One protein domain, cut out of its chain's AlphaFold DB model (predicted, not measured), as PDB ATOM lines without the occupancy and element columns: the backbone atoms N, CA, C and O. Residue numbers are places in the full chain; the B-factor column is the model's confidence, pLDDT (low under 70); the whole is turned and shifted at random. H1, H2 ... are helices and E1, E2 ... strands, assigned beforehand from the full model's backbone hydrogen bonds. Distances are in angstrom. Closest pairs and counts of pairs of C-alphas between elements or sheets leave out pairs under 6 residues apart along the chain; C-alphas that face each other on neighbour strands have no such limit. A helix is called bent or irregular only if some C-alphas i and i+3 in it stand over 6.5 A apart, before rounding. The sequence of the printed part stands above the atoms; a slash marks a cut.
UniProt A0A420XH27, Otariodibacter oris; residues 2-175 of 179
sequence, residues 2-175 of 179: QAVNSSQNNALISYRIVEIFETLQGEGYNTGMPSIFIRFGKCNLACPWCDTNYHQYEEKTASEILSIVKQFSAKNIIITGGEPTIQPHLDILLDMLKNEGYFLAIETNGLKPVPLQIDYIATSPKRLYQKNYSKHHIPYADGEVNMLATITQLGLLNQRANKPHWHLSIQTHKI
ATOM      1  N   GLN A   2     139.818  83.570 148.459       49.16
ATOM      2  CA  GLN A   2     140.550  84.851 148.340       49.16
ATOM      3  C   GLN A   2     139.660  86.112 148.240       49.16
ATOM      4  O   GLN A   2     140.038  87.147 148.773       49.16
ATOM      5  N   ALA A   3     138.460  86.031 147.649       53.09
ATOM      6  CA  ALA A   3     137.593  87.202 147.431       53.09
ATOM      7  C   ALA A   3     136.943  87.787 148.705       53.09
ATOM      8  O   ALA A   3     136.563  88.951 148.717       53.09
ATOM      9  N   VAL A   4     136.810  86.993 149.776       50.88
ATOM     10  CA  VAL A   4     136.202  87.436 151.049       50.88
ATOM     11  C   VAL A   4     137.199  88.248 151.891       50.88
ATOM     12  O   VAL A   4     136.804  89.186 152.576       50.88
ATOM     13  N   ASN A   5     138.500  87.951 151.788       58.28
ATOM     14  CA  ASN A   5     139.546  88.689 152.507       58.28
ATOM     15  C   ASN A   5     139.836  90.060 151.881       58.28
ATOM     16  O   ASN A   5     140.141  91.008 152.599       58.28
ATOM     17  N   SER A   6     139.735  90.190 150.554       61.66
ATOM     18  CA  SER A   6     139.957  91.470 149.870       61.66
ATOM     19  C   SER A   6     138.848  92.481 150.160       61.66
ATOM     20  O   SER A   6     139.135  93.639 150.432       61.66
ATOM     21  N   SER A   7     137.583  92.053 150.167       62.41
ATOM     22  CA  SER A   7     136.449  92.939 150.460       62.41
ATOM     23  C   SER A   7     136.401  93.375 151.927       62.41
ATOM     24  O   SER A   7     136.089  94.534 152.196       62.41
ATOM     25  N   GLN A   8     136.787  92.506 152.870       62.62
ATOM     26  CA  GLN A   8     136.950  92.901 154.275       62.62
ATOM     27  C   GLN A   8     138.097  93.900 154.478       62.62
ATOM     28  O   GLN A   8     137.924  94.867 155.213       62.62
ATOM     29  N   ASN A   9     139.233  93.730 153.794       75.81
ATOM     30  CA  ASN A   9     140.337  94.693 153.880       75.81
ATOM     31  C   ASN A   9     139.988  96.046 153.242       75.81
ATOM     32  O   ASN A   9     140.348  97.084 153.791       75.81
ATOM     33  N   ASN A  10     139.239  96.051 152.136       85.12
ATOM     34  CA  ASN A  10     138.777  97.281 151.486       85.12
ATOM     35  C   ASN A  10     137.864  98.113 152.401       85.12
ATOM     36  O   ASN A  10     137.977  99.337 152.443       85.12
ATOM     37  N   ALA A  11     137.003  97.452 153.181       84.12
ATOM     38  CA  ALA A  11     136.092  98.103 154.123       84.12
ATOM     39  C   ALA A  11     136.807  98.853 155.265       84.12
ATOM     40  O   ALA A  11     136.217  99.765 155.848       84.12
ATOM     41  N   LEU A  12     138.056  98.477 155.566       92.38
ATOM     42  CA  LEU A  12     138.876  99.023 156.653       92.38
ATOM     43  C   LEU A  12     139.818 100.153 156.209       92.38
ATOM     44  O   LEU A  12     140.490 100.743 157.052       92.38
ATOM     45  N   ILE A  13     139.885 100.470 154.910       95.56
ATOM     46  CA  ILE A  13     140.703 101.588 154.419       95.56
ATOM     47  C   ILE A  13     140.168 102.889 155.005       95.56
ATOM     48  O   ILE A  13     138.982 103.185 154.865       95.56
ATOM     49  N   SER A  14     141.051 103.649 155.649       97.12
ATOM     50  CA  SER A  14     140.718 104.911 156.305       97.12
ATOM     51  C   SER A  14     140.957 106.114 155.404       97.12
ATOM     52  O   SER A  14     141.959 106.182 154.689       97.12
ATOM     53  N   TYR A  15     140.052 107.080 155.503       98.19
ATOM     54  CA  TYR A  15     140.125 108.365 154.835       98.19
ATOM     55  C   TYR A  15     140.006 109.499 155.843       98.19
ATOM     56  O   TYR A  15     139.297 109.410 156.846       98.19
ATOM     57  N   ARG A  16     140.642 110.619 155.509       97.81
ATOM     58  CA  ARG A  16     140.591 111.854 156.289       97.81
ATOM     59  C   ARG A  16     139.335 112.611 155.922       97.81
ATOM     60  O   ARG A  16     139.274 113.179 154.836       97.81
ATOM     61  N   ILE A  17     138.364 112.637 156.817       98.19
ATOM     62  CA  ILE A  17     137.060 113.256 156.610       98.19
ATOM     63  C   ILE A  17     136.931 114.475 157.517       98.19
ATOM     64  O   ILE A  17     137.038 114.369 158.736       98.19
ATOM     65  N   VAL A  18     136.698 115.637 156.911       97.69
ATOM     66  CA  VAL A  18     136.342 116.868 157.631       97.69
ATOM     67  C   VAL A  18     134.885 116.779 158.073       97.69
ATOM     68  O   VAL A  18     134.581 116.975 159.243       97.69
ATOM     69  N   GLU A  19     133.986 116.447 157.145       96.94
ATOM     70  CA  GLU A  19     132.550 116.336 157.408       96.94
ATOM     71  C   GLU A  19     131.835 115.527 156.316       96.94
ATOM     72  O   GLU A  19     132.312 115.417 155.181       96.94
ATOM     73  N   ILE A  20     130.674 114.968 156.672       97.88
ATOM     74  CA  ILE A  20     129.724 114.347 155.742       97.88
ATOM     75  C   ILE A  20     128.331 114.858 156.094       97.88
ATOM     76  O   ILE A  20     127.908 114.725 157.242       97.88
ATOM     77  N   PHE A  21     127.619 115.436 155.129       95.50
ATOM     78  CA  PHE A  21     126.303 116.032 155.366       95.50
ATOM     79  C   PHE A  21     125.452 116.067 154.092       95.50
ATOM     80  O   PHE A  21     125.977 116.088 152.982       95.50
ATOM     81  N   GLU A  22     124.128 116.090 154.247       92.56
ATOM     82  CA  GLU A  22     123.164 116.229 153.150       92.56
ATOM     83  C   GLU A  22     122.672 117.680 153.043       92.56
ATOM     84  O   GLU A  22     122.308 118.305 154.039       92.56
ATOM     85  N   THR A  23     122.668 118.226 151.828       89.31
ATOM     86  CA  THR A  23     122.138 119.562 151.511       89.31
ATOM     87  C   THR A  23     121.799 119.648 150.011       89.31
ATOM     88  O   THR A  23     121.711 118.620 149.338       89.31
ATOM     89  N   LEU A  24     121.607 120.845 149.446       83.81
ATOM     90  CA  LEU A  24     121.698 121.028 147.992       83.81
ATOM     91  C   LEU A  24     123.069 121.517 147.574       83.81
ATOM     92  O   LEU A  24     123.682 122.341 148.251       83.81
ATOM     93  N   GLN A  25     123.467 121.107 146.374       84.69
ATOM     94  CA  GLN A  25     124.552 121.762 145.664       84.69
ATOM     95  C   GLN A  25     124.214 123.243 145.426       84.69
ATOM     96  O   GLN A  25     123.172 123.573 144.855       84.69
ATOM     97  N   GLY A  26     125.098 124.126 145.880       73.75
ATOM     98  CA  GLY A  26     124.995 125.572 145.713       73.75
ATOM     99  C   GLY A  26     125.673 126.100 144.450       73.75
ATOM    100  O   GLY A  26     125.386 127.224 144.057       73.75
ATOM    101  N   GLU A  27     126.544 125.325 143.801       71.50
ATOM    102  CA  GLU A  27     127.387 125.822 142.710       71.50
ATOM    103  C   GLU A  27     127.321 124.988 141.425       71.50
ATOM    104  O   GLU A  27     127.057 123.785 141.423       71.50
ATOM    105  N   GLY A  28     127.638 125.642 140.304       70.88
ATOM    106  CA  GLY A  28     127.824 124.992 139.009       70.88
ATOM    107  C   GLY A  28     126.535 124.446 138.395       70.88
ATOM    108  O   GLY A  28     125.425 124.816 138.780       70.88
ATOM    109  N   TYR A  29     126.686 123.557 137.413       73.25
ATOM    110  CA  TYR A  29     125.573 123.029 136.619       73.25
ATOM    111  C   TYR A  29     124.497 122.322 137.464       73.25
ATOM    112  O   TYR A  29     123.307 122.459 137.200       73.25
ATOM    113  N   ASN A  30     124.906 121.641 138.537       80.69
ATOM    114  CA  ASN A  30     124.013 120.880 139.414       80.69
ATOM    115  C   ASN A  30     123.416 121.717 140.563       80.69
ATOM    116  O   ASN A  30     122.941 121.152 141.549       80.69
ATOM    117  N   THR A  31     123.437 123.051 140.465       79.75
ATOM    118  CA  THR A  31     122.843 123.935 141.480       79.75
ATOM    119  C   THR A  31     121.389 123.538 141.759       79.75
ATOM    120  O   THR A  31     120.564 123.436 140.851       79.75
ATOM    121  N   GLY A  32     121.050 123.360 143.034       77.31
ATOM    122  CA  GLY A  32     119.712 122.986 143.479       77.31
ATOM    123  C   GLY A  32     119.467 121.472 143.561       77.31
ATOM    124  O   GLY A  32     118.375 121.052 143.952       77.31
ATOM    125  N   MET A  33     120.450 120.642 143.204       86.06
ATOM    126  CA  MET A  33     120.351 119.185 143.289       86.06
ATOM    127  C   MET A  33     120.581 118.698 144.729       86.06
ATOM    128  O   MET A  33     121.602 119.067 145.317       86.06
ATOM    129  N   PRO A  34     119.685 117.866 145.305       90.31
ATOM    130  CA  PRO A  34     119.924 117.222 146.595       90.31
ATOM    131  C   PRO A  34     121.130 116.296 146.524       90.31
ATOM    132  O   PRO A  34     121.165 115.392 145.681       90.31
ATOM    133  N   SER A  35     122.091 116.529 147.414       95.00
ATOM    134  CA  SER A  35     123.398 115.886 147.390       95.00
ATOM    135  C   SER A  35     123.940 115.660 148.797       95.00
ATOM    136  O   SER A  35     123.774 116.486 149.695       95.00
ATOM    137  N   ILE A  36     124.658 114.556 148.957       98.06
ATOM    138  CA  ILE A  36     125.481 114.271 150.130       98.06
ATOM    139  C   ILE A  36     126.893 114.749 149.818       98.06
ATOM    140  O   ILE A  36     127.493 114.329 148.832       98.06
ATOM    141  N   PHE A  37     127.443 115.622 150.644       97.44
ATOM    142  CA  PHE A  37     128.828 116.050 150.533       97.44
ATOM    143  C   PHE A  37     129.701 115.127 151.371       97.44
ATOM    144  O   PHE A  37     129.432 114.933 152.555       97.44
ATOM    145  N   ILE A  38     130.754 114.581 150.766       98.38
ATOM    146  CA  ILE A  38     131.853 113.925 151.480       98.38
ATOM    147  C   ILE A  38     133.060 114.846 151.335       98.38
ATOM    148  O   ILE A  38     133.654 114.934 150.257       98.38
ATOM    149  N   ARG A  39     133.389 115.571 152.411       98.00
ATOM    150  CA  ARG A  39     134.478 116.549 152.423       98.00
ATOM    151  C   ARG A  39     135.735 115.922 153.018       98.00
ATOM    152  O   ARG A  39     135.805 115.704 154.229       98.00
ATOM    153  N   PHE A  40     136.741 115.664 152.188       98.19
ATOM    154  CA  PHE A  40     138.024 115.142 152.652       98.19
ATOM    155  C   PHE A  40     138.896 116.226 153.308       98.19
ATOM    156  O   PHE A  40     138.681 117.431 153.162       98.19
ATOM    157  N   GLY A  41     139.887 115.786 154.077       97.06
ATOM    158  CA  GLY A  41     140.968 116.614 154.600       97.06
ATOM    159  C   GLY A  41     142.189 116.608 153.678       97.06
ATOM    160  O   GLY A  41     142.351 115.721 152.845       97.06
ATOM    161  N   LYS A  42     143.110 117.553 153.909       96.94
ATOM    162  CA  LYS A  42     144.354 117.802 153.146       96.94
ATOM    163  C   LYS A  42     144.158 118.232 151.691       96.94
ATOM    164  O   LYS A  42     143.417 117.632 150.934       96.94
ATOM    165  N   CYS A  43     144.942 119.220 151.272       96.75
ATOM    166  CA  CYS A  43     145.015 119.685 149.892       96.75
ATOM    167  C   CYS A  43     146.478 119.721 149.430       96.75
ATOM    168  O   CYS A  43     147.386 119.916 150.239       96.75
ATOM    169  N   ASN A  44     146.715 119.542 148.131       95.31
ATOM    170  CA  ASN A  44     148.023 119.748 147.498       95.31
ATOM    171  C   ASN A  44     148.298 121.220 147.144       95.31
ATOM    172  O   ASN A  44     149.360 121.528 146.604       95.31
ATOM    173  N   LEU A  45     147.353 122.113 147.439       92.69
ATOM    174  CA  LEU A  45     147.476 123.564 147.348       92.69
ATOM    175  C   LEU A  45     147.280 124.186 148.739       92.69
ATOM    176  O   LEU A  45     146.763 123.544 149.648       92.69
ATOM    177  N   ALA A  46     147.673 125.449 148.891       92.06
ATOM    178  CA  ALA A  46     147.553 126.217 150.131       92.06
ATOM    179  C   ALA A  46     146.999 127.616 149.822       92.06
ATOM    180  O   ALA A  46     147.667 128.630 150.027       92.06
ATOM    181  N   CYS A  47     145.802 127.656 149.226       87.44
ATOM    182  CA  CYS A  47     145.170 128.909 148.815       87.44
ATOM    183  C   CYS A  47     144.923 129.783 150.059       87.44
ATOM    184  O   CYS A  47     144.238 129.319 150.971       87.44
ATOM    185  N   PRO A  48     145.403 131.040 150.108       84.69
ATOM    186  CA  PRO A  48     145.248 131.882 151.298       84.69
ATOM    187  C   PRO A  48     143.794 132.317 151.563       84.69
ATOM    188  O   PRO A  48     143.495 132.828 152.634       84.69
ATOM    189  N   TRP A  49     142.892 132.089 150.607       79.06
ATOM    190  CA  TRP A  49     141.452 132.370 150.672       79.06
ATOM    191  C   TRP A  49     140.588 131.105 150.796       79.06
ATOM    192  O   TRP A  49     139.402 131.130 150.464       79.06
ATOM    193  N   CYS A  50     141.173 129.971 151.192       84.50
ATOM    194  CA  CYS A  50     140.401 128.749 151.392       84.50
ATOM    195  C   CYS A  50     139.430 128.921 152.572       84.50
ATOM    196  O   CYS A  50     139.837 129.293 153.670       84.50
ATOM    197  N   ASP A  51     138.154 128.635 152.337       79.88
ATOM    198  CA  ASP A  51     137.064 128.706 153.319       79.88
ATOM    199  C   ASP A  51     136.933 127.437 154.176       79.88
ATOM    200  O   ASP A  51     136.208 127.413 155.167       79.88
ATOM    201  N   THR A  52     137.647 126.374 153.806       81.00
ATOM    202  CA  THR A  52     137.584 125.062 154.443       81.00
ATOM    203  C   THR A  52     138.838 124.817 155.274       81.00
ATOM    204  O   THR A  52     139.950 124.788 154.741       81.00
ATOM    205  N   ASN A  53     138.677 124.518 156.565       88.75
ATOM    206  CA  ASN A  53     139.792 124.075 157.402       88.75
ATOM    207  C   ASN A  53     140.138 122.593 157.155       88.75
ATOM    208  O   ASN A  53     139.865 121.721 157.974       88.75
ATOM    209  N   TYR A  54     140.801 122.300 156.036       88.25
ATOM    210  CA  TYR A  54     141.186 120.934 155.651       88.25
ATOM    211  C   TYR A  54     142.306 120.319 156.520       88.25
ATOM    212  O   TYR A  54     142.798 119.225 156.219       88.25
ATOM    213  N   HIS A  55     142.753 121.010 157.575       91.75
ATOM    214  CA  HIS A  55     143.712 120.494 158.553       91.75
ATOM    215  C   HIS A  55     143.044 119.825 159.761       91.75
ATOM    216  O   HIS A  55     143.716 119.046 160.436       91.75
ATOM    217  N   GLN A  56     141.760 120.097 160.011       95.00
ATOM    218  CA  GLN A  56     140.969 119.473 161.071       95.00
ATOM    219  C   GLN A  56     140.058 118.411 160.455       95.00
ATOM    220  O   GLN A  56     139.130 118.737 159.723       95.00
ATOM    221  N   TYR A  57     140.364 117.142 160.706       96.88
ATOM    222  CA  TYR A  57     139.627 116.003 160.168       96.88
ATOM    223  C   TYR A  57     139.707 114.818 161.130       96.88
ATOM    224  O   TYR A  57     140.623 114.726 161.950       96.88
ATOM    225  N   GLU A  58     138.776 113.889 160.963       97.38
ATOM    226  CA  GLU A  58     138.779 112.578 161.599       97.38
ATOM    227  C   GLU A  58     139.127 111.502 160.570       97.38
ATOM    228  O   GLU A  58     138.879 111.652 159.374       97.38
ATOM    229  N   GLU A  59     139.705 110.404 161.034       97.88
ATOM    230  CA  GLU A  59     139.899 109.210 160.217       97.88
ATOM    231  C   GLU A  59     138.601 108.387 160.251       97.88
ATOM    232  O   GLU A  59     138.069 108.111 161.329       97.88
ATOM    233  N   LYS A  60     138.062 108.044 159.077       98.19
ATOM    234  CA  LYS A  60     136.876 107.189 158.926       98.19
ATOM    235  C   LYS A  60     137.144 106.123 157.882       98.19
ATOM    236  O   LYS A  60     137.624 106.418 156.787       98.19
ATOM    237  N   THR A  61     136.798 104.887 158.202       98.25
ATOM    238  CA  THR A  61     136.908 103.767 157.270       98.25
ATOM    239  C   THR A  61     135.883 103.870 156.141       98.25
ATOM    240  O   THR A  61     134.829 104.496 156.284       98.25
ATOM    241  N   ALA A  62     136.153 103.205 155.016       97.94
ATOM    242  CA  ALA A  62     135.226 103.121 153.888       97.94
ATOM    243  C   ALA A  62     133.828 102.642 154.323       97.94
ATOM    244  O   ALA A  62     132.810 103.168 153.867       97.94
ATOM    245  N   SER A  63     133.775 101.663 155.233       97.56
ATOM    246  CA  SER A  63     132.516 101.127 155.761       97.56
ATOM    247  C   SER A  63     131.759 102.107 156.660       97.56
ATOM    248  O   SER A  63     130.533 102.195 156.558       97.56
ATOM    249  N   GLU A  64     132.458 102.883 157.491       98.50
ATOM    250  CA  GLU A  64     131.845 103.936 158.307       98.50
ATOM    251  C   GLU A  64     131.279 105.051 157.428       98.50
ATOM    252  O   GLU A  64     130.131 105.451 157.617       98.50
ATOM    253  N   ILE A  65     132.037 105.496 156.421       98.62
ATOM    254  CA  ILE A  65     131.580 106.500 155.448       98.62
ATOM    255  C   ILE A  65     130.312 106.008 154.748       98.62
ATOM    256  O   ILE A  65     129.307 106.716 154.734       98.62
ATOM    257  N   LEU A  66     130.325 104.777 154.225       98.31
ATOM    258  CA  LEU A  66     129.161 104.191 153.564       98.31
ATOM    259  C   LEU A  66     127.944 104.118 154.497       98.31
ATOM    260  O   LEU A  66     126.822 104.415 154.088       98.31
ATOM    261  N   SER A  67     128.168 103.740 155.757       98.31
ATOM    262  CA  SER A  67     127.115 103.635 156.771       98.31
ATOM    263  C   SER A  67     126.510 104.992 157.128       98.31
ATOM    264  O   SER A  67     125.306 105.067 157.359       98.31
ATOM    265  N   ILE A  68     127.312 106.060 157.148       98.50
ATOM    266  CA  ILE A  68     126.834 107.437 157.337       98.50
ATOM    267  C   ILE A  68     126.020 107.877 156.116       98.50
ATOM    268  O   ILE A  68     124.885 108.320 156.263       98.50
ATOM    269  N   VAL A  69     126.560 107.696 154.906       98.25
ATOM    270  CA  VAL A  69     125.906 108.084 153.643       98.25
ATOM    271  C   VAL A  69     124.524 107.435 153.503       98.25
ATOM    272  O   VAL A  69     123.571 108.101 153.111       98.25
ATOM    273  N   LYS A  70     124.385 106.158 153.884       98.00
ATOM    274  CA  LYS A  70     123.110 105.417 153.835       98.00
ATOM    275  C   LYS A  70     122.007 105.973 154.746       98.00
ATOM    276  O   LYS A  70     120.858 105.571 154.582       98.00
ATOM    277  N   GLN A  71     122.329 106.853 155.693       97.56
ATOM    278  CA  GLN A  71     121.334 107.494 156.564       97.56
ATOM    279  C   GLN A  71     120.622 108.666 155.876       97.56
ATOM    280  O   GLN A  71     119.567 109.093 156.341       97.56
ATOM    281  N   PHE A  72     121.180 109.177 154.777       96.50
ATOM    282  CA  PHE A  72     120.619 110.288 154.016       96.50
ATOM    283  C   PHE A  72     119.689 109.808 152.894       96.50
ATOM    284  O   PHE A  72     119.685 108.641 152.496       96.50
ATOM    285  N   SER A  73     118.875 110.728 152.382       95.25
ATOM    286  CA  SER A  73     117.839 110.443 151.383       95.25
ATOM    287  C   SER A  73     118.306 110.653 149.937       95.25
ATOM    288  O   SER A  73     117.809 109.995 149.017       95.25
ATOM    289  N   ALA A  74     119.260 111.558 149.726       93.94
ATOM    290  CA  ALA A  74     119.776 111.933 148.426       93.94
ATOM    291  C   ALA A  74     120.563 110.786 147.778       93.94
ATOM    292  O   ALA A  74     121.212 109.974 148.434       93.94
ATOM    293  N   LYS A  75     120.502 110.733 146.445       96.50
ATOM    294  CA  LYS A  75     121.199 109.729 145.626       96.50
ATOM    295  C   LYS A  75     122.393 110.282 144.857       96.50
ATOM    296  O   LYS A  75     123.077 109.527 144.173       96.50
ATOM    297  N   ASN A  76     122.670 111.570 145.020       97.31
ATOM    298  CA  ASN A  76     123.854 112.215 144.480       97.31
ATOM    299  C   ASN A  76     124.866 112.423 145.599       97.31
ATOM    300  O   ASN A  76     124.497 112.853 146.692       97.31
ATOM    301  N   ILE A  77     126.133 112.154 145.317       98.38
ATOM    302  CA  ILE A  77     127.234 112.392 146.242       98.38
ATOM    303  C   ILE A  77     128.235 113.318 145.571       98.38
ATOM    304  O   ILE A  77     128.644 113.078 144.439       98.38
ATOM    305  N   ILE A  78     128.641 114.364 146.282       97.56
ATOM    306  CA  ILE A  78     129.710 115.268 145.873       97.56
ATOM    307  C   ILE A  78     130.952 114.942 146.698       97.56
ATOM    308  O   ILE A  78     131.010 115.173 147.907       97.56
ATOM    309  N   ILE A  79     131.947 114.392 146.013       98.19
ATOM    310  CA  ILE A  79     133.285 114.107 146.519       98.19
ATOM    311  C   ILE A  79     134.089 115.412 146.432       98.19
ATOM    312  O   ILE A  79     134.388 115.893 145.341       98.19
ATOM    313  N   THR A  80     134.413 116.022 147.570       96.25
ATOM    314  CA  THR A  80     135.061 117.347 147.633       96.25
ATOM    315  C   THR A  80     136.058 117.406 148.791       96.25
ATOM    316  O   THR A  80     136.278 116.417 149.483       96.25
ATOM    317  N   GLY A  81     136.608 118.585 149.074       84.19
ATOM    318  CA  GLY A  81     137.222 118.877 150.366       84.19
ATOM    319  C   GLY A  81     138.663 118.441 150.504       84.19
ATOM    320  O   GLY A  81     139.048 117.348 150.095       84.19
ATOM    321  N   GLY A  82     139.476 119.349 151.055       87.19
ATOM    322  CA  GLY A  82     140.876 119.341 150.693       87.19
ATOM    323  C   GLY A  82     140.981 119.233 149.168       87.19
ATOM    324  O   GLY A  82     140.220 119.878 148.455       87.19
ATOM    325  N   GLU A  83     141.856 118.373 148.670       97.12
ATOM    326  CA  GLU A  83     141.762 117.888 147.295       97.12
ATOM    327  C   GLU A  83     141.349 116.403 147.326       97.12
ATOM    328  O   GLU A  83     142.077 115.587 147.902       97.12
ATOM    329  N   PRO A  84     140.212 116.003 146.728       97.44
ATOM    330  CA  PRO A  84     139.788 114.604 146.761       97.44
ATOM    331  C   PRO A  84     140.731 113.690 145.969       97.44
ATOM    332  O   PRO A  84     141.049 112.590 146.410       97.44
ATOM    333  N   THR A  85     141.269 114.146 144.836       96.94
ATOM    334  CA  THR A  85     142.101 113.303 143.953       96.94
ATOM    335  C   THR A  85     143.471 112.923 144.535       96.94
ATOM    336  O   THR A  85     144.189 112.121 143.936       96.94
ATOM    337  N   ILE A  86     143.863 113.476 145.691       96.88
ATOM    338  CA  ILE A  86     145.095 113.076 146.396       96.88
ATOM    339  C   ILE A  86     144.862 112.029 147.486       96.88
ATOM    340  O   ILE A  86     145.834 111.587 148.106       96.88
ATOM    341  N   GLN A  87     143.610 111.655 147.756       96.69
ATOM    342  CA  GLN A  87     143.319 110.660 148.778       96.69
ATOM    343  C   GLN A  87     143.760 109.272 148.288       96.69
ATOM    344  O   GLN A  87     143.410 108.868 147.175       96.69
ATOM    345  N   PRO A  88     144.552 108.535 149.083       95.50
ATOM    346  CA  PRO A  88     145.003 107.208 148.699       95.50
ATOM    347  C   PRO A  88     143.808 106.258 148.608       95.50
ATOM    348  O   PRO A  88     142.923 106.299 149.458       95.50
ATOM    349  N   HIS A  89     143.814 105.387 147.599       96.25
ATOM    350  CA  HIS A  89     142.795 104.347 147.405       96.25
ATOM    351  C   HIS A  89     141.353 104.861 147.266       96.25
ATOM    352  O   HIS A  89     140.410 104.128 147.551       96.25
ATOM    353  N   LEU A  90     141.165 106.113 146.827       97.31
ATOM    354  CA  LEU A  90     139.837 106.708 146.654       97.31
ATOM    355  C   LEU A  90     138.915 105.848 145.772       97.31
ATOM    356  O   LEU A  90     137.727 105.747 146.059       97.31
ATOM    357  N   ASP A  91     139.463 105.199 144.745       97.19
ATOM    358  CA  ASP A  91     138.762 104.273 143.851       97.19
ATOM    359  C   ASP A  91     137.950 103.210 144.604       97.19
ATOM    360  O   ASP A  91     136.804 102.956 144.243       97.19
ATOM    361  N   ILE A  92     138.480 102.678 145.709       97.06
ATOM    362  CA  ILE A  92     137.804 101.650 146.509       97.06
ATOM    363  C   ILE A  92     136.529 102.199 147.157       97.06
ATOM    364  O   ILE A  92     135.482 101.549 147.117       97.06
ATOM    365  N   LEU A  93     136.591 103.399 147.743       98.31
ATOM    366  CA  LEU A  93     135.401 104.041 148.304       98.31
ATOM    367  C   LEU A  93     134.391 104.386 147.203       98.31
ATOM    368  O   LEU A  93     133.194 104.170 147.389       98.31
ATOM    369  N   LEU A  94     134.858 104.894 146.059       98.50
ATOM    370  CA  LEU A  94     133.970 105.236 144.949       98.50
ATOM    371  C   LEU A  94     133.256 103.996 144.401       98.50
ATOM    372  O   LEU A  94     132.043 104.046 144.221       98.50
ATOM    373  N   ASP A  95     133.951 102.869 144.228       98.31
ATOM    374  CA  ASP A  95     133.340 101.601 143.809       98.31
ATOM    375  C   ASP A  95     132.262 101.141 144.799       98.31
ATOM    376  O   ASP A  95     131.167 100.744 144.398       98.31
ATOM    377  N   MET A  96     132.533 101.240 146.106       97.81
ATOM    378  CA  MET A  96     131.547 100.911 147.141       97.81
ATOM    379  C   MET A  96     130.292 101.786 147.039       97.81
ATOM    380  O   MET A  96     129.182 101.272 147.163       97.81
ATOM    381  N   LEU A  97     130.447 103.086 146.777       98.38
ATOM    382  CA  LEU A  97     129.314 103.995 146.597       98.38
ATOM    383  C   LEU A  97     128.566 103.719 145.278       98.38
ATOM    384  O   LEU A  97     127.336 103.664 145.274       98.38
ATOM    385  N   LYS A  98     129.273 103.472 144.169       98.12
ATOM    386  CA  LYS A  98     128.646 103.112 142.883       98.12
ATOM    387  C   LYS A  98     127.839 101.820 142.981       98.12
ATOM    388  O   LYS A  98     126.743 101.755 142.429       98.12
ATOM    389  N   ASN A  99     128.329 100.828 143.726       97.81
ATOM    390  CA  ASN A  99     127.628  99.559 143.941       97.81
ATOM    391  C   ASN A  99     126.296  99.720 144.696       97.81
ATOM    392  O   ASN A  99     125.398  98.900 144.531       97.81
ATOM    393  N   GLU A 100     126.137 100.789 145.480       97.81
ATOM    394  CA  GLU A 100     124.867 101.152 146.128       97.81
ATOM    395  C   GLU A 100     123.959 102.030 145.242       97.81
ATOM    396  O   GLU A 100     122.889 102.467 145.675       97.81
ATOM    397  N   GLY A 101     124.369 102.294 143.998       97.94
ATOM    398  CA  GLY A 101     123.590 103.033 143.007       97.94
ATOM    399  C   GLY A 101     123.662 104.556 143.139       97.94
ATOM    400  O   GLY A 101     122.776 105.240 142.626       97.94
ATOM    401  N   TYR A 102     124.672 105.100 143.825       98.56
ATOM    402  CA  TYR A 102     124.861 106.550 143.905       98.56
ATOM    403  C   TYR A 102     125.415 107.131 142.596       98.56
ATOM    404  O   TYR A 102     126.259 106.528 141.928       98.56
ATOM    405  N   PHE A 103     124.961 108.339 142.264       98.06
ATOM    406  CA  PHE A 103     125.594 109.208 141.274       98.06
ATOM    407  C   PHE A 103     126.728 109.986 141.946       98.06
ATOM    408  O   PHE A 103     126.508 110.591 143.000       98.06
ATOM    409  N   LEU A 104     127.924 109.979 141.361       98.12
ATOM    410  CA  LEU A 104     129.118 110.575 141.958       98.12
ATOM    411  C   LEU A 104     129.588 111.785 141.151       98.12
ATOM    412  O   LEU A 104     130.048 111.661 140.021       98.12
ATOM    413  N   ALA A 105     129.536 112.956 141.768       96.19
ATOM    414  CA  ALA A 105     130.192 114.160 141.289       96.19
ATOM    415  C   ALA A 105     131.497 114.393 142.063       96.19
ATOM    416  O   ALA A 105     131.599 114.028 143.235       96.19
ATOM    417  N   ILE A 106     132.478 115.044 141.439       95.25
ATOM    418  CA  ILE A 106     133.701 115.496 142.113       95.25
ATOM    419  C   ILE A 106     133.883 117.003 141.963       95.25
ATOM    420  O   ILE A 106     133.639 117.566 140.895       95.25
ATOM    421  N   GLU A 107     134.366 117.641 143.024       94.06
ATOM    422  CA  GLU A 107     134.890 119.003 143.000       94.06
ATOM    423  C   GLU A 107     136.404 118.960 143.219       94.06
ATOM    424  O   GLU A 107     136.880 118.583 144.289       94.06
ATOM    425  N   THR A 108     137.174 119.339 142.200       93.62
ATOM    426  CA  THR A 108     138.641 119.234 142.207       93.62
ATOM    427  C   THR A 108     139.313 120.531 141.760       93.62
ATOM    428  O   THR A 108     138.755 121.337 141.005       93.62
ATOM    429  N   ASN A 109     140.554 120.744 142.200       92.44
ATOM    430  CA  ASN A 109     141.417 121.790 141.661       92.44
ATOM    431  C   ASN A 109     141.973 121.468 140.265       92.44
ATOM    432  O   ASN A 109     142.518 122.376 139.640       92.44
ATOM    433  N   GLY A 110     141.834 120.226 139.783       90.81
ATOM    434  CA  GLY A 110     142.140 119.823 138.408       90.81
ATOM    435  C   GLY A 110     143.600 119.469 138.112       90.81
ATOM    436  O   GLY A 110     143.938 119.277 136.948       90.81
ATOM    437  N   LEU A 111     144.483 119.386 139.115       91.38
ATOM    438  CA  LEU A 111     145.909 119.068 138.910       91.38
ATOM    439  C   LEU A 111     146.223 117.566 138.820       91.38
ATOM    440  O   LEU A 111     147.345 117.188 138.472       91.38
ATOM    441  N   LYS A 112     145.275 116.703 139.186       94.75
ATOM    442  CA  LYS A 112     145.436 115.246 139.216       94.75
ATOM    443  C   LYS A 112     144.311 114.572 138.432       94.75
ATOM    444  O   LYS A 112     143.232 115.151 138.334       94.75
ATOM    445  N   PRO A 113     144.546 113.365 137.889       93.94
ATOM    446  CA  PRO A 113     143.510 112.606 137.201       93.94
ATOM    447  C   PRO A 113     142.300 112.348 138.099       93.94
ATOM    448  O   PRO A 113     142.447 112.070 139.290       93.94
ATOM    449  N   VAL A 114     141.116 112.408 137.499       94.69
ATOM    450  CA  VAL A 114     139.861 112.058 138.164       94.69
ATOM    451  C   VAL A 114     139.613 110.550 138.006       94.69
ATOM    452  O   VAL A 114     139.825 110.025 136.910       94.69
ATOM    453  N   PRO A 115     139.191 109.836 139.067       96.50
ATOM    454  CA  PRO A 115     138.836 108.421 138.973       96.50
ATOM    455  C   PRO A 115     137.662 108.158 138.018       96.50
ATOM    456  O   PRO A 115     136.740 108.965 137.920       96.50
ATOM    457  N   LEU A 116     137.666 106.999 137.356       96.25
ATOM    458  CA  LEU A 116     136.672 106.632 136.332       96.25
ATOM    459  C   LEU A 116     135.248 106.447 136.878       96.25
ATOM    460  O   LEU A 116     134.294 106.436 136.110       96.25
ATOM    461  N   GLN A 117     135.106 106.275 138.191       97.94
ATOM    462  CA  GLN A 117     133.822 106.120 138.872       97.94
ATOM    463  C   GLN A 117     133.010 107.422 138.929       97.94
ATOM    464  O   GLN A 117     131.823 107.378 139.246       97.94
ATOM    465  N   ILE A 118     133.653 108.570 138.696       97.62
ATOM    466  CA  ILE A 118     133.012 109.880 138.750       97.62
ATOM    467  C   ILE A 118     132.171 110.100 137.492       97.62
ATOM    468  O   ILE A 118     132.672 110.022 136.374       97.62
ATOM    469  N   ASP A 119     130.899 110.425 137.700       95.50
ATOM    470  CA  ASP A 119     129.914 110.691 136.652       95.50
ATOM    471  C   ASP A 119     129.882 112.168 136.222       95.50
ATOM    472  O   ASP A 119     129.410 112.478 135.131       95.50
ATOM    473  N   TYR A 120     130.335 113.088 137.083       93.19
ATOM    474  CA  TYR A 120     130.365 114.525 136.792       93.19
ATOM    475  C   TYR A 120     131.570 115.225 137.426       93.19
ATOM    476  O   TYR A 120     131.804 115.131 138.635       93.19
ATOM    477  N   ILE A 121     132.297 115.992 136.618       90.56
ATOM    478  CA  ILE A 121     133.517 116.686 137.022       90.56
ATOM    479  C   ILE A 121     133.283 118.196 137.085       90.56
ATOM    480  O   ILE A 121     133.223 118.876 136.059       90.56
ATOM    481  N   ALA A 122     133.257 118.746 138.302       89.44
ATOM    482  CA  ALA A 122     133.419 120.176 138.543       89.44
ATOM    483  C   ALA A 122     134.888 120.489 138.837       89.44
ATOM    484  O   ALA A 122     135.442 120.094 139.865       89.44
ATOM    485  N   THR A 123     135.519 121.252 137.949       85.94
ATOM    486  CA  THR A 123     136.912 121.672 138.131       85.94
ATOM    487  C   THR A 123     136.994 123.161 138.385       85.94
ATOM    488  O   THR A 123     136.402 123.963 137.668       85.94
ATOM    489  N   SER A 124     137.763 123.541 139.402       86.44
ATOM    490  CA  SER A 124     138.024 124.938 139.732       86.44
ATOM    491  C   SER A 124     139.535 125.185 139.762       86.44
ATOM    492  O   SER A 124     140.158 125.061 140.827       86.44
ATOM    493  N   PRO A 125     140.144 125.531 138.612       81.88
ATOM    494  CA  PRO A 125     141.532 125.962 138.557       81.88
ATOM    495  C   PRO A 125     141.761 127.197 139.438       81.88
ATOM    496  O   PRO A 125     140.857 128.005 139.640       81.88
ATOM    497  N   LYS A 126     142.968 127.340 139.984       79.88
ATOM    498  CA  LYS A 126     143.332 128.438 140.895       79.88
ATOM    499  C   LYS A 126     144.440 129.281 140.253       79.88
ATOM    500  O   LYS A 126     145.550 128.762 140.094       79.88
ATOM    501  N   ARG A 127     144.194 130.554 139.890       76.12
ATOM    502  CA  ARG A 127     145.158 131.367 139.099       76.12
ATOM    503  C   ARG A 127     146.500 131.512 139.802       76.12
ATOM    504  O   ARG A 127     147.532 131.454 139.138       76.12
ATOM    505  N   LEU A 128     146.513 131.617 141.136       76.88
ATOM    506  CA  LEU A 128     147.753 131.648 141.934       76.88
ATOM    507  C   LEU A 128     148.714 130.499 141.592       76.88
ATOM    508  O   LEU A 128     149.932 130.662 141.643       76.88
ATOM    509  N   TYR A 129     148.168 129.354 141.185       81.62
ATOM    510  CA  TYR A 129     148.910 128.152 140.825       81.62
ATOM    511  C   TYR A 129     148.947 127.891 139.314       81.62
ATOM    512  O   TYR A 129     149.267 126.776 138.912       81.62
ATOM    513  N   GLN A 130     148.691 128.893 138.462       78.62
ATOM    514  CA  GLN A 130     148.659 128.770 136.991       78.62
ATOM    515  C   GLN A 130     149.844 127.983 136.396       78.62
ATOM    516  O   GLN A 130     149.667 127.172 135.490       78.62
ATOM    517  N   LYS A 131     151.052 128.136 136.962       82.44
ATOM    518  CA  LYS A 131     152.268 127.424 136.521       82.44
ATOM    519  C   LYS A 131     152.183 125.901 136.687       82.44
ATOM    520  O   LYS A 131     152.870 125.174 135.972       82.44
ATOM    521  N   ASN A 132     151.385 125.416 137.636       84.81
ATOM    522  CA  ASN A 132     151.189 123.985 137.863       84.81
ATOM    523  C   ASN A 132     150.342 123.378 136.739       84.81
ATOM    524  O   ASN A 132     150.674 122.299 136.251       84.81
ATOM    525  N   TYR A 133     149.331 124.113 136.272       76.75
ATOM    526  CA  TYR A 133     148.429 123.689 135.201       76.75
ATOM    527  C   TYR A 133     149.135 123.565 133.851       76.75
ATOM    528  O   TYR A 133     148.852 122.638 133.100       76.75
ATOM    529  N   SER A 134     150.137 124.405 133.572       76.25
ATOM    530  CA  SER A 134     150.975 124.250 132.371       76.25
ATOM    531  C   SER A 134     151.736 122.920 132.326       76.25
ATOM    532  O   SER A 134     152.163 122.501 131.257       76.25
ATOM    533  N   LYS A 135     151.942 122.271 133.482       81.25
ATOM    534  CA  LYS A 135     152.640 120.983 133.581       81.25
ATOM    535  C   LYS A 135     151.665 119.814 133.636       81.25
ATOM    536  O   LYS A 135     151.888 118.809 132.976       81.25
ATOM    537  N   HIS A 136     150.636 119.938 134.469       81.69
ATOM    538  CA  HIS A 136     149.664 118.884 134.726       81.69
ATOM    539  C   HIS A 136     148.292 119.512 134.936       81.69
ATOM    540  O   HIS A 136     148.119 120.345 135.824       81.69
ATOM    541  N   HIS A 137     147.324 119.087 134.140       82.12
ATOM    542  CA  HIS A 137     145.917 119.407 134.309       82.12
ATOM    543  C   HIS A 137     145.090 118.248 133.758       82.12
ATOM    544  O   HIS A 137     145.564 117.484 132.912       82.12
ATOM    545  N   ILE A 138     143.862 118.104 134.241       84.25
ATOM    546  CA  ILE A 138     142.897 117.226 133.584       84.25
ATOM    547  C   ILE A 138     142.520 117.798 132.208       84.25
ATOM    548  O   ILE A 138     142.447 119.018 132.064       84.25
ATOM    549  N   PRO A 139     142.257 116.955 131.199       81.62
ATOM    550  CA  PRO A 139     141.991 117.431 129.843       81.62
ATOM    551  C   PRO A 139     140.566 117.975 129.630       81.62
ATOM    552  O   PRO A 139     140.320 118.599 128.603       81.62
ATOM    553  N   TYR A 140     139.622 117.716 130.545       84.50
ATOM    554  CA  TYR A 140     138.198 118.034 130.369       84.50
ATOM    555  C   TYR A 140     137.444 118.142 131.713       84.50
ATOM    556  O   TYR A 140     137.854 117.525 132.697       84.50
ATOM    557  N   ALA A 141     136.343 118.904 131.729       79.38
ATOM    558  CA  ALA A 141     135.349 118.993 132.805       79.38
ATOM    559  C   ALA A 141     133.935 119.186 132.211       79.38
ATOM    560  O   ALA A 141     133.801 119.772 131.138       79.38
ATOM    561  N   ASP A 142     132.891 118.725 132.912       77.56
ATOM    562  CA  ASP A 142     131.530 118.561 132.358       77.56
ATOM    563  C   ASP A 142     130.689 119.835 132.245       77.56
ATOM    564  O   ASP A 142     129.594 119.825 131.683       77.56
ATOM    565  N   GLY A 143     131.182 120.958 132.757       64.31
ATOM    566  CA  GLY A 143     130.495 122.231 132.621       64.31
ATOM    567  C   GLY A 143     131.283 123.391 133.200       64.31
ATOM    568  O   GLY A 143     132.142 123.221 134.066       64.31
ATOM    569  N   GLU A 144     130.958 124.595 132.738       61.75
ATOM    570  CA  GLU A 144     131.458 125.822 133.348       61.75
ATOM    571  C   GLU A 144     130.545 126.266 134.492       61.75
ATOM    572  O   GLU A 144     129.315 126.175 134.421       61.75
ATOM    573  N   VAL A 145     131.146 126.781 135.565       59.53
ATOM    574  CA  VAL A 145     130.390 127.435 136.635       59.53
ATOM    575  C   VAL A 145     129.826 128.744 136.087       59.53
ATOM    576  O   VAL A 145     130.534 129.741 135.975       59.53
ATOM    577  N   ASN A 146     128.535 128.751 135.764       63.03
ATOM    578  CA  ASN A 146     127.830 129.953 135.345       63.03
ATOM    579  C   ASN A 146     127.101 130.577 136.541       63.03
ATOM    580  O   ASN A 146     125.972 130.206 136.864       63.03
ATOM    581  N   MET A 147     127.745 131.555 137.185       61.47
ATOM    582  CA  MET A 147     127.177 132.236 138.354       61.47
ATOM    583  C   MET A 147     125.809 132.873 138.076       61.47
ATOM    584  O   MET A 147     124.942 132.846 138.947       61.47
ATOM    585  N   LEU A 148     125.574 133.408 136.871       61.53
ATOM    586  CA  LEU A 148     124.285 134.002 136.508       61.53
ATOM    587  C   LEU A 148     123.173 132.943 136.479       61.53
ATOM    588  O   LEU A 148     122.091 133.175 137.022       61.53
ATOM    589  N   ALA A 149     123.442 131.781 135.884       63.44
ATOM    590  CA  ALA A 149     122.491 130.673 135.840       63.44
ATOM    591  C   ALA A 149     122.203 130.125 137.249       63.44
ATOM    592  O   ALA A 149     121.040 129.963 137.618       63.44
ATOM    593  N   THR A 150     123.248 129.937 138.061       63.81
ATOM    594  CA  THR A 150     123.155 129.509 139.466       63.81
ATOM    595  C   THR A 150     122.295 130.468 140.305       63.81
ATOM    596  O   THR A 150     121.350 130.028 140.963       63.81
ATOM    597  N   ILE A 151     122.555 131.782 140.247       65.94
ATOM    598  CA  ILE A 151     121.791 132.801 140.994       65.94
ATOM    599  C   ILE A 151     120.332 132.853 140.519       65.94
ATOM    600  O   ILE A 151     119.415 132.921 141.340       65.94
ATOM    601  N   THR A 152     120.108 132.784 139.204       69.75
ATOM    602  CA  THR A 152     118.758 132.790 138.614       69.75
ATOM    603  C   THR A 152     117.939 131.598 139.105       69.75
ATOM    604  O   THR A 152     116.812 131.768 139.575       69.75
ATOM    605  N   GLN A 153     118.521 130.398 139.068       65.62
ATOM    606  CA  GLN A 153     117.862 129.176 139.519       65.62
ATOM    607  C   GLN A 153     117.551 129.218 141.018       65.62
ATOM    608  O   GLN A 153     116.456 128.836 141.429       65.62
ATOM    609  N   LEU A 154     118.472 129.732 141.839       64.94
ATOM    610  CA  LEU A 154     118.230 129.909 143.269       64.94
ATOM    611  C   LEU A 154     117.039 130.841 143.538       64.94
ATOM    612  O   LEU A 154     116.181 130.523 144.364       64.94
ATOM    613  N   GLY A 155     116.957 131.958 142.809       72.81
ATOM    614  CA  GLY A 155     115.825 132.879 142.882       72.81
ATOM    615  C   GLY A 155     114.493 132.182 142.594       72.81
ATOM    616  O   GLY A 155     113.552 132.314 143.375       72.81
ATOM    617  N   LEU A 156     114.429 131.371 141.532       75.75
ATOM    618  CA  LEU A 156     113.239 130.579 141.192       75.75
ATOM    619  C   LEU A 156     112.893 129.551 142.282       75.75
ATOM    620  O   LEU A 156     111.727 129.390 142.647       75.75
ATOM    621  N   LEU A 157     113.896 128.863 142.835       67.50
ATOM    622  CA  LEU A 157     113.696 127.865 143.890       67.50
ATOM    623  C   LEU A 157     113.127 128.482 145.176       67.50
ATOM    624  O   LEU A 157     112.316 127.817 145.833       67.50
ATOM    625  N   ASN A 158     113.511 129.721 145.498       74.00
ATOM    626  CA  ASN A 158     113.071 130.458 146.688       74.00
ATOM    627  C   ASN A 158     111.718 131.169 146.531       74.00
ATOM    628  O   ASN A 158     111.128 131.565 147.531       74.00
ATOM    629  N   GLN A 159     111.170 131.274 145.318       80.19
ATOM    630  CA  GLN A 159     109.802 131.774 145.097       80.19
ATOM    631  C   GLN A 159     108.710 130.752 145.474       80.19
ATOM    632  O   GLN A 159     107.521 131.072 145.476       80.19
ATOM    633  N   ARG A 160     109.079 129.502 145.785       81.69
ATOM    634  CA  ARG A 160     108.124 128.431 146.108       81.69
ATOM    635  C   ARG A 160     107.563 128.613 147.520       81.69
ATOM    636  O   ARG A 160     108.292 128.494 148.495       81.69
ATOM    637  N   ALA A 161     106.244 128.776 147.628       71.75
ATOM    638  CA  ALA A 161     105.556 129.147 148.868       71.75
ATOM    639  C   ALA A 161     105.629 128.135 150.041       71.75
ATOM    640  O   ALA A 161     105.204 128.488 151.130       71.75
ATOM    641  N   ASN A 162     106.137 126.904 149.854       62.28
ATOM    642  CA  ASN A 162     106.057 125.814 150.853       62.28
ATOM    643  C   ASN A 162     107.260 124.836 150.849       62.28
ATOM    644  O   ASN A 162     107.089 123.629 151.022       62.28
ATOM    645  N   LYS A 163     108.485 125.304 150.592       57.34
ATOM    646  CA  LYS A 163     109.708 124.465 150.581       57.34
ATOM    647  C   LYS A 163     110.867 125.224 151.236       57.34
ATOM    648  O   LYS A 163     110.760 126.446 151.322       57.34
ATOM    649  N   PRO A 164     111.924 124.547 151.738       58.44
ATOM    650  CA  PRO A 164     112.945 125.233 152.524       58.44
ATOM    651  C   PRO A 164     113.557 126.379 151.723       58.44
ATOM    652  O   PRO A 164     113.690 126.290 150.501       58.44
ATOM    653  N   HIS A 165     113.896 127.455 152.425       60.22
ATOM    654  CA  HIS A 165     114.620 128.571 151.846       60.22
ATOM    655  C   HIS A 165     116.052 128.118 151.553       60.22
ATOM    656  O   HIS A 165     116.778 127.688 152.451       60.22
ATOM    657  N   TRP A 166     116.447 128.177 150.287       56.41
ATOM    658  CA  TRP A 166     117.754 127.738 149.828       56.41
ATOM    659  C   TRP A 166     118.732 128.903 149.917       56.41
ATOM    660  O   TRP A 166     118.473 129.997 149.413       56.41
ATOM    661  N   HIS A 167     119.865 128.670 150.568       51.31
ATOM    662  CA  HIS A 167     120.954 129.635 150.633       51.31
ATOM    663  C   HIS A 167     122.003 129.285 149.592       51.31
ATOM    664  O   HIS A 167     122.303 128.114 149.366       51.31
ATOM    665  N   LEU A 168     122.570 130.314 148.968       53.28
ATOM    666  CA  LEU A 168     123.702 130.122 148.086       53.28
ATOM    667  C   LEU A 168     124.951 129.905 148.939       53.28
ATOM    668  O   LEU A 168     125.416 130.831 149.602       53.28
ATOM    669  N   SER A 169     125.492 128.691 148.929       50.44
ATOM    670  CA  SER A 169     126.869 128.471 149.362       50.44
ATOM    671  C   SER A 169     127.750 128.840 148.176       50.44
ATOM    672  O   SER A 169     127.880 128.054 147.245       50.44
ATOM    673  N   ILE A 170     128.233 130.085 148.157       55.59
ATOM    674  CA  ILE A 170     129.266 130.505 147.211       55.59
ATOM    675  C   ILE A 170     130.589 130.438 147.945       55.59
ATOM    676  O   ILE A 170     130.750 131.048 149.003       55.59
ATOM    677  N   GLN A 171     131.561 129.799 147.320       57.22
ATOM    678  CA  GLN A 171     132.976 130.044 147.490       57.22
ATOM    679  C   GLN A 171     133.228 131.522 147.174       57.22
ATOM    680  O   GLN A 171     133.569 131.877 146.050       57.22
ATOM    681  N   THR A 172     132.989 132.415 148.142       47.53
ATOM    682  CA  THR A 172     132.999 133.886 147.978       47.53
ATOM    683  C   THR A 172     134.299 134.408 147.369       47.53
ATOM    684  O   THR A 172     134.300 135.437 146.692       47.53
ATOM    685  N   HIS A 173     135.390 133.654 147.516       52.34
ATOM    686  CA  HIS A 173     136.659 133.896 146.839       52.34
ATOM    687  C   HIS A 173     136.564 133.890 145.300       52.34
ATOM    688  O   HIS A 173     137.350 134.573 144.655       52.34
ATOM    689  N   LYS A 174     135.573 133.211 144.704       52.78
ATOM    690  CA  LYS A 174     135.266 133.245 143.261       52.78
ATOM    691  C   LYS A 174     134.595 134.546 142.795       52.78
ATOM    692  O   LYS A 174     134.535 134.789 141.598       52.78
ATOM    693  N   ILE A 175     134.071 135.375 143.707       47.38
ATOM    694  CA  ILE A 175     133.335 136.613 143.370       47.38
ATOM    695  C   ILE A 175     134.239 137.852 143.425       47.38
ATOM    696  O   ILE A 175     133.983 138.847 142.754       47.38
TER     697      ILE A 175
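What this domain is: This is residues 2 to 175 of the 179 residues of a protein of Otariodibacter oris (UniProt A0A420XH27). A strongly twisted wall of six strands, E3 E1 E2 E4 E5 E6 in order, has H2 and H3 packed on one face. H1 lies at one end of the domain; toward the other end are H5 and a long tail, of which residues 159 to 164 stick out. The printed part has 174 residues, with the order H1 E1 E2 E3 H2 E4 H3 E5 E6 H4 H5: five named helices and six named strands, together under half of the residues. The sheet is mixed and so is the class, helices and strands. The whole is compact, with a radius of gyration of the C-alphas of 16.7 A and spans of 55 by 46 by 29 A.

Where its parts are: H1, residues 2 to 11, begins at C-alpha (140.550, 84.851, 148.340) and is 15.1 A long. E1, residues 14 to 24, is 26.3 A long and bends by 63 degrees at residue 18. E2 is residues 34 to 40, 19.2 A, and E3 residues 58 to 61. H2 is residues 62 to 69, E4 residues 76 to 80, H3 residues 90 to 99, 14.4 A, and E5 residues 103 to 108, 16.5 A. E6 is residues 120 to 123. H4, residues 127 to 133, is irregular: C-alphas 128 and 131 are 8.2 A apart. H5, residues 147 to 158, is 16.5 A long and ends at C-alpha (113.071, 130.458, 146.688).

How they stand to each other: E1 pairs staggered and antiparallel: residues 14 to 17 with edge strand E3 (N 15 and O 60, 2.8 A), residues 17 to 24 with E2 as a hairpin (N 37 and O 21, 2.8 A). E2 and E4 are parallel at 27 degrees (N 38 and O 78, 2.9 A), E4 and E5 at 20 degrees (N 79 and O 105, 2.8 A), E5 and edge strand E6 at 11 degrees (N 122 and O 106, 2.9 A). E4, H3, E5 form a strand-helix-strand unit, a helix between parallel neighbour strands; E3, H2, E4 form a split one, with E1 and E2 between its strands. Both crossovers are right-handed. H2 is on the sheet at a height of 6.9 A, along E1 at 15 degrees on the local plane. H3 touches H2 at a steep tilt of 50 degrees, Ala 62 and Leu 93 having the closest C-alphas, 5.7 A. H1 only just touches H2, with 3 pairs of C-alphas within 8 A, the closest Ala 11 and Ser 63, 5.0 A. H4 and H5 are apart and not on the sheet. In H2, H3 and H5 every O i to N i+4 pair is within hydrogen-bond range; H1 has 4 of 6, H4 0 of 3 but 3 of 4 O i to N i+3 pairs.

The domain as a whole: The C-alphas farthest apart, of Gln 2 and Ala 161, are 56.5 A apart. The printed part has no cut. The links E2 to E3, E5 to E6 and H4 to H5 are long. The mean pLDDT of the printed part is 84.5; it is under 70 at residues 2 to 8, 143 to 154, 157 and 162 to 175.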